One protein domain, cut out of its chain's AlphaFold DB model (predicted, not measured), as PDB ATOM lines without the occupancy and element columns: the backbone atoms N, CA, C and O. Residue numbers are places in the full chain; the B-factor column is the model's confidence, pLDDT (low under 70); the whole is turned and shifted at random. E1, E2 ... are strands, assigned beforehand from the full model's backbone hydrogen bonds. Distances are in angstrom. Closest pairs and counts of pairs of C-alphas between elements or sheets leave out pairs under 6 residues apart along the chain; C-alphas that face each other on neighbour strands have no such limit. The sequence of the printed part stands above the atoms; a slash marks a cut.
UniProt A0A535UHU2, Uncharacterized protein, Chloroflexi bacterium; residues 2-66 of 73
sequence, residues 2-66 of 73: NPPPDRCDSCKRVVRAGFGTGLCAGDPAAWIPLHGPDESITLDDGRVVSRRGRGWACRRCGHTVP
ATOM      1  N   ASN A   2      23.226  28.588 -46.677       60.41
ATOM      2  CA  ASN A   2      24.249  29.550 -46.254       60.41
ATOM      3  C   ASN A   2      25.618  29.100 -46.785       60.41
ATOM      4  O   ASN A   2      25.868  27.891 -46.771       60.41
ATOM      5  N   PRO A   3      26.482  30.020 -47.247       69.00
ATOM      6  CA  PRO A   3      27.814  29.654 -47.713       69.00
ATOM      7  C   PRO A   3      28.597  28.934 -46.602       69.00
ATOM      8  O   PRO A   3      28.383  29.229 -45.420       69.00
ATOM      9  N   PRO A   4      29.481  27.985 -46.955       73.94
ATOM     10  CA  PRO A   4      30.331  27.333 -45.972       73.94
ATOM     11  C   PRO A   4      31.282  28.351 -45.328       73.94
ATOM     12  O   PRO A   4      31.636  29.348 -45.964       73.94
ATOM     13  N   PRO A   5      31.735  28.109 -44.089       76.06
ATOM     14  CA  PRO A   5      32.709  28.980 -43.446       76.06
ATOM     15  C   PRO A   5      34.056  28.953 -44.182       76.06
ATOM     16  O   PRO A   5      34.484  27.924 -44.710       76.06
ATOM     17  N   ASP A   6      34.774  30.076 -44.163       76.50
ATOM     18  CA  ASP A   6      36.049  30.234 -44.881       76.50
ATOM     19  C   ASP A   6      37.187  29.368 -44.316       76.50
ATOM     20  O   ASP A   6      38.214  29.175 -44.972       76.50
ATOM     21  N   ARG A   7      37.017  28.814 -43.109       78.50
ATOM     22  CA  ARG A   7      38.004  27.973 -42.425       78.50
ATOM     23  C   ARG A   7      37.329  26.883 -41.600       78.50
ATOM     24  O   ARG A   7      36.321  27.123 -40.940       78.50
ATOM     25  N   CYS A   8      37.920  25.693 -41.581       82.06
ATOM     26  CA  CYS A   8      37.547  24.649 -40.631       82.06
ATOM     27  C   CYS A   8      38.168  24.941 -39.258       82.06
ATOM     28  O   CYS A   8      39.389  25.052 -39.162       82.06
ATOM     29  N   ASP A   9      37.372  25.016 -38.187       80.81
ATOM     30  CA  ASP A   9      37.912  25.303 -36.852       80.81
ATOM     31  C   ASP A   9      38.769  24.155 -36.287       80.81
ATOM     32  O   ASP A   9      39.805  24.398 -35.672       80.81
ATOM     33  N   SER A  10      38.397  22.910 -36.595       82.50
ATOM     34  CA  SER A  10      39.059  21.705 -36.084       82.50
ATOM     35  C   SER A  10      40.446  21.460 -36.688       82.50
ATOM     36  O   SER A  10      41.403  21.238 -35.955       82.50
ATOM     37  N   CYS A  11      40.587  21.510 -38.018       82.31
ATOM     38  CA  CYS A  11      41.876  21.261 -38.685       82.31
ATOM     39  C   CYS A  11      42.555  22.531 -39.202       82.31
ATOM     40  O   CYS A  11      43.579  22.451 -39.882       82.31
ATOM     41  N   LYS A  12      41.957  23.700 -38.934       77.38
ATOM     42  CA  LYS A  12      42.445  25.025 -39.329       77.38
ATOM     43  C   LYS A  12      42.648  25.226 -40.840       77.38
ATOM     44  O   LYS A  12      43.182  26.268 -41.220       77.38
ATOM     45  N   ARG A  13      42.178  24.296 -41.690       72.06
ATOM     46  CA  ARG A  13      42.249  24.369 -43.161       72.06
ATOM     47  C   ARG A  13      41.427  25.549 -43.676       72.06
ATOM     48  O   ARG A  13      40.260  25.687 -43.312       72.06
ATOM     49  N   VAL A  14      42.053  26.373 -44.511       66.12
ATOM     50  CA  VAL A  14      41.447  27.539 -45.161       66.12
ATOM     51  C   VAL A  14      40.818  27.095 -46.482       66.12
ATOM     52  O   VAL A  14      41.466  26.439 -47.293       66.12
ATOM     53  N   VAL A  15      39.542  27.414 -46.665       64.75
ATOM     54  CA  VAL A  15      38.707  27.039 -47.821       64.75
ATOM     55  C   VAL A  15      38.520  28.231 -48.752       64.75
ATOM     56  O   VAL A  15      38.470  28.079 -49.968       64.75
ATOM     57  N   ARG A  16      38.509  29.438 -48.191       59.19
ATOM     58  CA  ARG A  16      38.526  30.683 -48.946       59.19
ATOM     59  C   ARG A  16      39.628  31.554 -48.361       59.19
ATOM     60  O   ARG A  16      39.606  31.844 -47.168       59.19
ATOM     61  N   ALA A  17      40.609  31.954 -49.169       53.25
ATOM     62  CA  ALA A  17      41.424  33.091 -48.765       53.25
ATOM     63  C   ALA A  17      40.504  34.307 -48.702       53.25
ATOM     64  O   ALA A  17      39.759  34.574 -49.648       53.25
ATOM     65  N   GLY A  18      40.536  35.020 -47.578       51.53
ATOM     66  CA  GLY A  18      39.915  36.331 -47.497       51.53
ATOM     67  C   GLY A  18      40.426  37.231 -48.625       51.53
ATOM     68  O   GLY A  18      41.534  37.058 -49.136       51.53
ATOM     69  N   PHE A  19      39.599  38.191 -49.029       48.03
ATOM     70  CA  PHE A  19      40.000  39.237 -49.964       48.03
ATOM     71  C   PHE A  19      41.025  40.139 -49.261       48.03
ATOM     72  O   PHE A  19      40.664  41.063 -48.539       48.03
ATOM     73  N   GLY A  20      42.309  39.821 -49.402       49.91
ATOM     74  CA  GLY A  20      43.394  40.598 -48.810       49.91
ATOM     75  C   GLY A  20      44.567  39.712 -48.424       49.91
ATOM     76  O   GLY A  20      44.429  38.815 -47.604       49.91
ATOM     77  N   THR A  21      45.715  39.998 -49.030       42.41
ATOM     78  CA  THR A  21      47.045  39.469 -48.698       42.41
ATOM     79  C   THR A  21      47.240  37.958 -48.893       42.41
ATOM     80  O   THR A  21      47.180  37.183 -47.952       42.41
ATOM     81  N   GLY A  22      47.550  37.574 -50.136       51.00
ATOM     82  CA  GLY A  22      48.637  36.638 -50.458       51.00
ATOM     83  C   GLY A  22      48.551  35.180 -49.975       51.00
ATOM     84  O   GLY A  22      48.646  34.881 -48.794       51.00
ATOM     85  N   LEU A  23      48.578  34.263 -50.951       47.22
ATOM     86  CA  LEU A  23      49.142  32.904 -50.846       47.22
ATOM     87  C   LEU A  23      48.355  31.818 -50.090       47.22
ATOM     88  O   LEU A  23      48.945  30.849 -49.621       47.22
ATOM     89  N   CYS A  24      47.027  31.864 -50.063       50.59
ATOM     90  CA  CYS A  24      46.248  30.639 -49.856       50.59
ATOM     91  C   CYS A  24      45.234  30.523 -50.990       50.59
ATOM     92  O   CYS A  24      44.182  31.147 -50.943       50.59
ATOM     93  N   ALA A  25      45.539  29.756 -52.037       51.75
ATOM     94  CA  ALA A  25      44.503  29.314 -52.965       51.75
ATOM     95  C   ALA A  25      43.509  28.491 -52.135       51.75
ATOM     96  O   ALA A  25      43.784  27.347 -51.780       51.75
ATOM     97  N   GLY A  26      42.430  29.134 -51.686       55.19
ATOM     98  CA  GLY A  26      41.389  28.472 -50.919       55.19
ATOM     99  C   GLY A  26      40.890  27.288 -51.733       55.19
ATOM    100  O   GLY A  26      40.686  27.425 -52.934       55.19
ATOM    101  N   ASP A  27      40.777  26.125 -51.103       64.06
ATOM    102  CA  ASP A  27      40.288  24.914 -51.752       64.06
ATOM    103  C   ASP A  27      38.754  24.933 -51.681       64.06
ATOM    104  O   ASP A  27      38.202  24.571 -50.635       64.06
ATOM    105  N   PRO A  28      38.031  25.370 -52.737       60.97
ATOM    106  CA  PRO A  28      36.572  25.491 -52.693       60.97
ATOM    107  C   PRO A  28      35.896  24.133 -52.460       60.97
ATOM    108  O   PRO A  28      34.749  24.079 -52.022       60.97
ATOM    109  N   ALA A  29      36.620  23.039 -52.710       67.25
ATOM    110  CA  ALA A  29      36.185  21.670 -52.498       67.25
ATOM    111  C   ALA A  29      36.459  21.143 -51.077       67.25
ATOM    112  O   ALA A  29      36.233  19.964 -50.825       67.25
ATOM    113  N   ALA A  30      36.930  21.961 -50.131       76.88
ATOM    114  CA  ALA A  30      37.248  21.486 -48.782       76.88
ATOM    115  C   ALA A  30      36.010  21.187 -47.908       76.88
ATOM    116  O   ALA A  30      36.156  20.546 -46.861       76.88
ATOM    117  N   TRP A  31      34.812  21.610 -48.327       83.81
ATOM    118  CA  TRP A  31      33.547  21.322 -47.646       83.81
ATOM    119  C   TRP A  31      32.647  20.410 -48.476       83.81
ATOM    120  O   TRP A  31      32.417  20.654 -49.656       83.81
ATOM    121  N   ILE A  32      32.093  19.392 -47.823       86.50
ATOM    122  CA  ILE A  32      31.030  18.538 -48.349       86.50
ATOM    123  C   ILE A  32      29.698  19.097 -47.840       86.50
ATOM    124  O   ILE A  32      29.548  19.240 -46.621       86.50
ATOM    125  N   PRO A  33      28.752  19.456 -48.721       85.19
ATOM    126  CA  PRO A  33      27.412  19.843 -48.301       85.19
ATOM    127  C   PRO A  33      26.663  18.626 -47.750       85.19
ATOM    128  O   PRO A  33      26.690  17.571 -48.367       85.19
ATOM    129  N   LEU A  34      25.991  18.794 -46.610       86.31
ATOM    130  CA  LEU A  34      25.125  17.784 -46.000       86.31
ATOM    131  C   LEU A  34      23.659  18.154 -46.243       86.31
ATOM    132  O   LEU A  34      23.201  19.217 -45.795       86.31
ATOM    133  N   HIS A  35      22.919  17.293 -46.943       82.56
ATOM    134  CA  HIS A  35      21.548  17.577 -47.386       82.56
ATOM    135  C   HIS A  35      20.472  16.898 -46.527       82.56
ATOM    136  O   HIS A  35      19.347  17.411 -46.439       82.56
ATOM    137  N   GLY A  36      20.804  15.762 -45.910       75.44
ATOM    138  CA  GLY A  36      19.861  14.882 -45.217       75.44
ATOM    139  C   GLY A  36      19.929  14.902 -43.680       75.44
ATOM    140  O   GLY A  36      20.774  15.566 -43.084       75.44
ATOM    141  N   PRO A  37      19.014  14.176 -43.008       75.94
ATOM    142  CA  PRO A  37      19.078  13.931 -41.568       75.94
ATOM    143  C   PRO A  37      20.184  12.941 -41.175       75.94
ATOM    144  O   PRO A  37      20.658  13.023 -40.049       75.94
ATOM    145  N   ASP A  38      20.604  12.057 -42.082       84.88
ATOM    146  CA  ASP A  38      21.765  11.166 -41.971       84.88
ATOM    147  C   ASP A  38      22.376  11.040 -43.376       84.88
ATOM    148  O   ASP A  38      21.654  10.792 -44.342       84.88
ATOM    149  N   GLU A  39      23.672  11.303 -43.505       87.31
ATOM    150  CA  GLU A  39      24.397  11.272 -44.771       87.31
ATOM    151  C   GLU A  39      25.803  10.710 -44.541       87.31
ATOM    152  O   GLU A  39      26.521  11.128 -43.626       87.31
ATOM    153  N   SER A  40      26.199   9.745 -45.368       89.56
ATOM    154  CA  SER A  40      27.541   9.172 -45.346       89.56
ATOM    155  C   SER A  40      28.433   9.921 -46.324       89.56
ATOM    156  O   SER A  40      28.199   9.907 -47.530       89.56
ATOM    157  N   ILE A  41      29.477  10.553 -45.800       88.12
ATOM    158  CA  ILE A  41      30.450  11.299 -46.597       88.12
ATOM    159  C   ILE A  41      31.792  10.575 -46.599       88.12
ATOM    160  O   ILE A  41      32.198   9.993 -45.591       88.12
ATOM    161  N   THR A  42      32.501  10.649 -47.721       89.94
ATOM    162  CA  THR A  42      33.868  10.125 -47.830       89.94
ATOM    163  C   THR A  42      34.859  11.267 -47.647       89.94
ATOM    164  O   THR A  42      34.797  12.276 -48.351       89.94
ATOM    165  N   LEU A  43      35.746  11.128 -46.666       86.75
ATOM    166  CA  LEU A  43      36.833  12.063 -46.395       86.75
ATOM    167  C   LEU A  43      38.000  11.835 -47.363       86.75
ATOM    168  O   LEU A  43      38.109  10.792 -47.999       86.75
ATOM    169  N   ASP A  44      38.907  12.804 -47.425       85.06
ATOM    170  CA  ASP A  44      40.089  12.778 -48.300       85.06
ATOM    171  C   ASP A  44      41.036  11.602 -47.997       85.06
ATOM    172  O   ASP A  44      41.687  11.067 -48.882       85.06
ATOM    173  N   ASP A  45      41.045  11.156 -46.740       84.69
ATOM    174  CA  ASP A  45      41.807  10.000 -46.251       84.69
ATOM    175  C   ASP A  45      41.135   8.647 -46.585       84.69
ATOM    176  O   ASP A  45      41.539   7.605 -46.085       84.69
ATOM    177  N   GLY A  46      40.039   8.652 -47.354       86.19
ATOM    178  CA  GLY A  46      39.259   7.456 -47.704       86.19
ATOM    179  C   GLY A  46      38.306   6.964 -46.608       86.19
ATOM    180  O   GLY A  46      37.518   6.047 -46.835       86.19
ATOM    181  N   ARG A  47      38.323   7.578 -45.418       87.38
ATOM    182  CA  ARG A  47      37.388   7.253 -44.330       87.38
ATOM    183  C   ARG A  47      35.971   7.687 -44.678       87.38
ATOM    184  O   ARG A  47      35.747   8.844 -45.026       87.38
ATOM    185  N   VAL A  48      35.005   6.796 -44.481       89.50
ATOM    186  CA  VAL A  48      33.580   7.122 -44.574       89.50
ATOM    187  C   VAL A  48      33.061   7.460 -43.182       89.50
ATOM    188  O   VAL A  48      33.258   6.694 -42.238       89.50
ATOM    189  N   VAL A  49      32.410   8.613 -43.038       86.69
ATOM    190  CA  VAL A  49      31.779   9.022 -41.778       86.69
ATOM    191  C   VAL A  49      30.312   9.345 -42.015       86.69
ATOM    192  O   VAL A  49      29.976  10.081 -42.939       86.69
ATOM    193  N   SER A  50      29.434   8.824 -41.159       86.94
ATOM    194  CA  SER A  50      28.032   9.240 -41.143       86.94
ATOM    195  C   SER A  50      27.885  10.520 -40.329       86.94
ATOM    196  O   SER A  50      28.420  10.648 -39.215       86.94
ATOM    197  N   ARG A  51      27.192  11.498 -40.906       86.19
ATOM    198  CA  ARG A  51      26.875  12.780 -40.282       86.19
ATOM    199  C   ARG A  51      25.390  13.028 -40.348       86.19
ATOM    200  O   ARG A  51      24.741  12.725 -41.338       86.19
ATOM    201  N   ARG A  52      24.870  13.576 -39.257       81.94
ATOM    202  CA  ARG A  52      23.453  13.861 -39.118       81.94
ATOM    203  C   ARG A  52      23.180  15.343 -39.234       81.94
ATOM    204  O   ARG A  52      23.930  16.161 -38.703       81.94
ATOM    205  N   GLY A  53      22.066  15.655 -39.878       83.31
ATOM    206  CA  GLY A  53      21.584  17.013 -40.064       83.31
ATOM    207  C   GLY A  53      22.177  17.732 -41.273       83.31
ATOM    208  O   GLY A  53      23.073  17.262 -41.967       83.31
ATOM    209  N   ARG A  54      21.632  18.924 -41.512       85.81
ATOM    210  CA  ARG A  54      21.986  19.776 -42.646       85.81
ATOM    211  C   ARG A  54      23.139  20.699 -42.269       85.81
ATOM    212  O   ARG A  54      23.127  21.303 -41.193       85.81
ATOM    213  N   GLY A  55      24.108  20.861 -43.161       87.75
ATOM    214  CA  GLY A  55      25.293  21.667 -42.878       87.75
ATOM    215  C   GLY A  55      26.436  21.422 -43.850       87.75
ATOM    216  O   GLY A  55      26.219  21.114 -45.018       87.75
ATOM    217  N   TRP A  56      27.652  21.566 -43.344       86.38
ATOM    218  CA  TRP A  56      28.892  21.414 -44.089       86.38
ATOM    219  C   TRP A  56      29.845  20.517 -43.314       86.38
ATOM    220  O   TRP A  56      30.022  20.700 -42.113       86.38
ATOM    221  N   ALA A  57      30.499  19.578 -43.981       87.88
ATOM    222  CA  ALA A  57      31.509  18.722 -43.374       87.88
ATOM    223  C   ALA A  57      32.878  18.939 -44.013       87.88
ATOM    224  O   ALA A  57      33.009  18.989 -45.232       87.88
ATOM    225  N   CYS A  58      33.922  19.070 -43.201       87.31
ATOM    226  CA  CYS A  58      35.272  19.255 -43.708       87.31
ATOM    227  C   CYS A  58      35.788  17.950 -44.325       87.31
ATOM    228  O   CYS A  58      35.871  16.937 -43.631       87.31
ATOM    229  N   ARG A  59      36.239  17.992 -45.583       86.00
ATOM    230  CA  ARG A  59      36.806  16.826 -46.281       86.00
ATOM    231  C   ARG A  59      38.040  16.234 -45.622       86.00
ATOM    232  O   ARG A  59      38.287  15.044 -45.759       86.00
ATOM    233  N   ARG A  60      38.822  17.050 -44.913       84.38
ATOM    234  CA  ARG A  60      40.090  16.612 -44.317       84.38
ATOM    235  C   ARG A  60      39.896  15.909 -42.978       84.38
ATOM    236  O   ARG A  60      40.468  14.852 -42.758       84.38
ATOM    237  N   CYS A  61      39.139  16.517 -42.066       84.50
ATOM    238  CA  CYS A  61      39.002  16.018 -40.693       84.50
ATOM    239  C   CYS A  61      37.602  15.504 -40.342       84.50
ATOM    240  O   CYS A  61      37.412  14.967 -39.254       84.50
ATOM    241  N   GLY A  62      36.607  15.682 -41.214       85.44
ATOM    242  CA  GLY A  62      35.224  15.275 -40.954       85.44
ATOM    243  C   GLY A  62      34.493  16.123 -39.910       85.44
ATOM    244  O   GLY A  62      33.450  15.696 -39.406       85.44
ATOM    245  N   HIS A  63      35.035  17.294 -39.559       87.19
ATOM    246  CA  HIS A  63      34.381  18.258 -38.674       87.19
ATOM    247  C   HIS A  63      33.154  18.864 -39.353       87.19
ATOM    248  O   HIS A  63      33.248  19.322 -40.493       87.19
ATOM    249  N   THR A  64      32.027  18.888 -38.651       85.19
ATOM    250  CA  THR A  64      30.749  19.366 -39.179       85.19
ATOM    251  C   THR A  64      30.356  20.714 -38.618       85.19
ATOM    252  O   THR A  64      30.396  20.927 -37.409       85.19
ATOM    253  N   VAL A  65      29.896  21.583 -39.507       83.38
ATOM    254  CA  VAL A  65      29.342  22.893 -39.204       83.38
ATOM    255  C   VAL A  65      27.867  22.875 -39.611       83.38
ATOM    256  O   VAL A  65      27.575  22.761 -40.804       83.38
ATOM    257  N   PRO A  66      26.925  22.933 -38.660       78.69
ATOM    258  CA  PRO A  66      25.500  22.925 -38.970       78.69
ATOM    259  C   PRO A  66      25.081  24.188 -39.736       78.69
ATOM    260  O   PRO A  66      25.692  25.250 -39.613       78.69
TER     261      PRO A  66
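This is residues 2 to 66 of the 73 residues of an uncharacterized protein of Chloroflexi bacterium (UniProt A0A535UHU2). With little regular structure, the domain has a small sheet, E1-E4-E5, with the hairpin E2-E3 loosely face to face with it. A long unnamed stretch, residues 2 to 30, makes a wide loop near Thr 21 at one end of the longest axis. The 65 printed residues hold five named strands, E1 to E5 in chain order, and no named helix; both sheets are antiparallel, the class is all strand, with 21 residues in named elements, compact, radius of gyration of the C-alphas 12.1 A, spans 38 by 26 by 17 A.

Inner strand E4, residues 55 to 58, is antiparallel to edge strands E1, 31 to 34, at 145 degrees, N 32 to O 57 2.8 A, and E5, 64 to 66, at 163 degrees, N 56 to O 65 2.8 A. E2, 38 to 42, and E3, 48 to 52, are an antiparallel hairpin, N 39 to O 51 2.8 A; E4 and E5 form another. The closest C-alphas of E1 and E2, Ile 32 and Ile 41, are 7.5 A apart.

E1 spans 9.3 A from C-alpha 31 at (33.547, 21.322, -47.646), E2 13.5 A, E3 13.3 A, E4 10.3 A, and E5 6.3 A to C-alpha 66 at (25.500, 22.925, -38.970).

The farthest C-alphas, Thr 21 and Asp 38, are 38.5 A apart. The printed part has no cut; the four links between strands are tight. Residues 2 to 3 and 14 to 29 have pLDDT under 70.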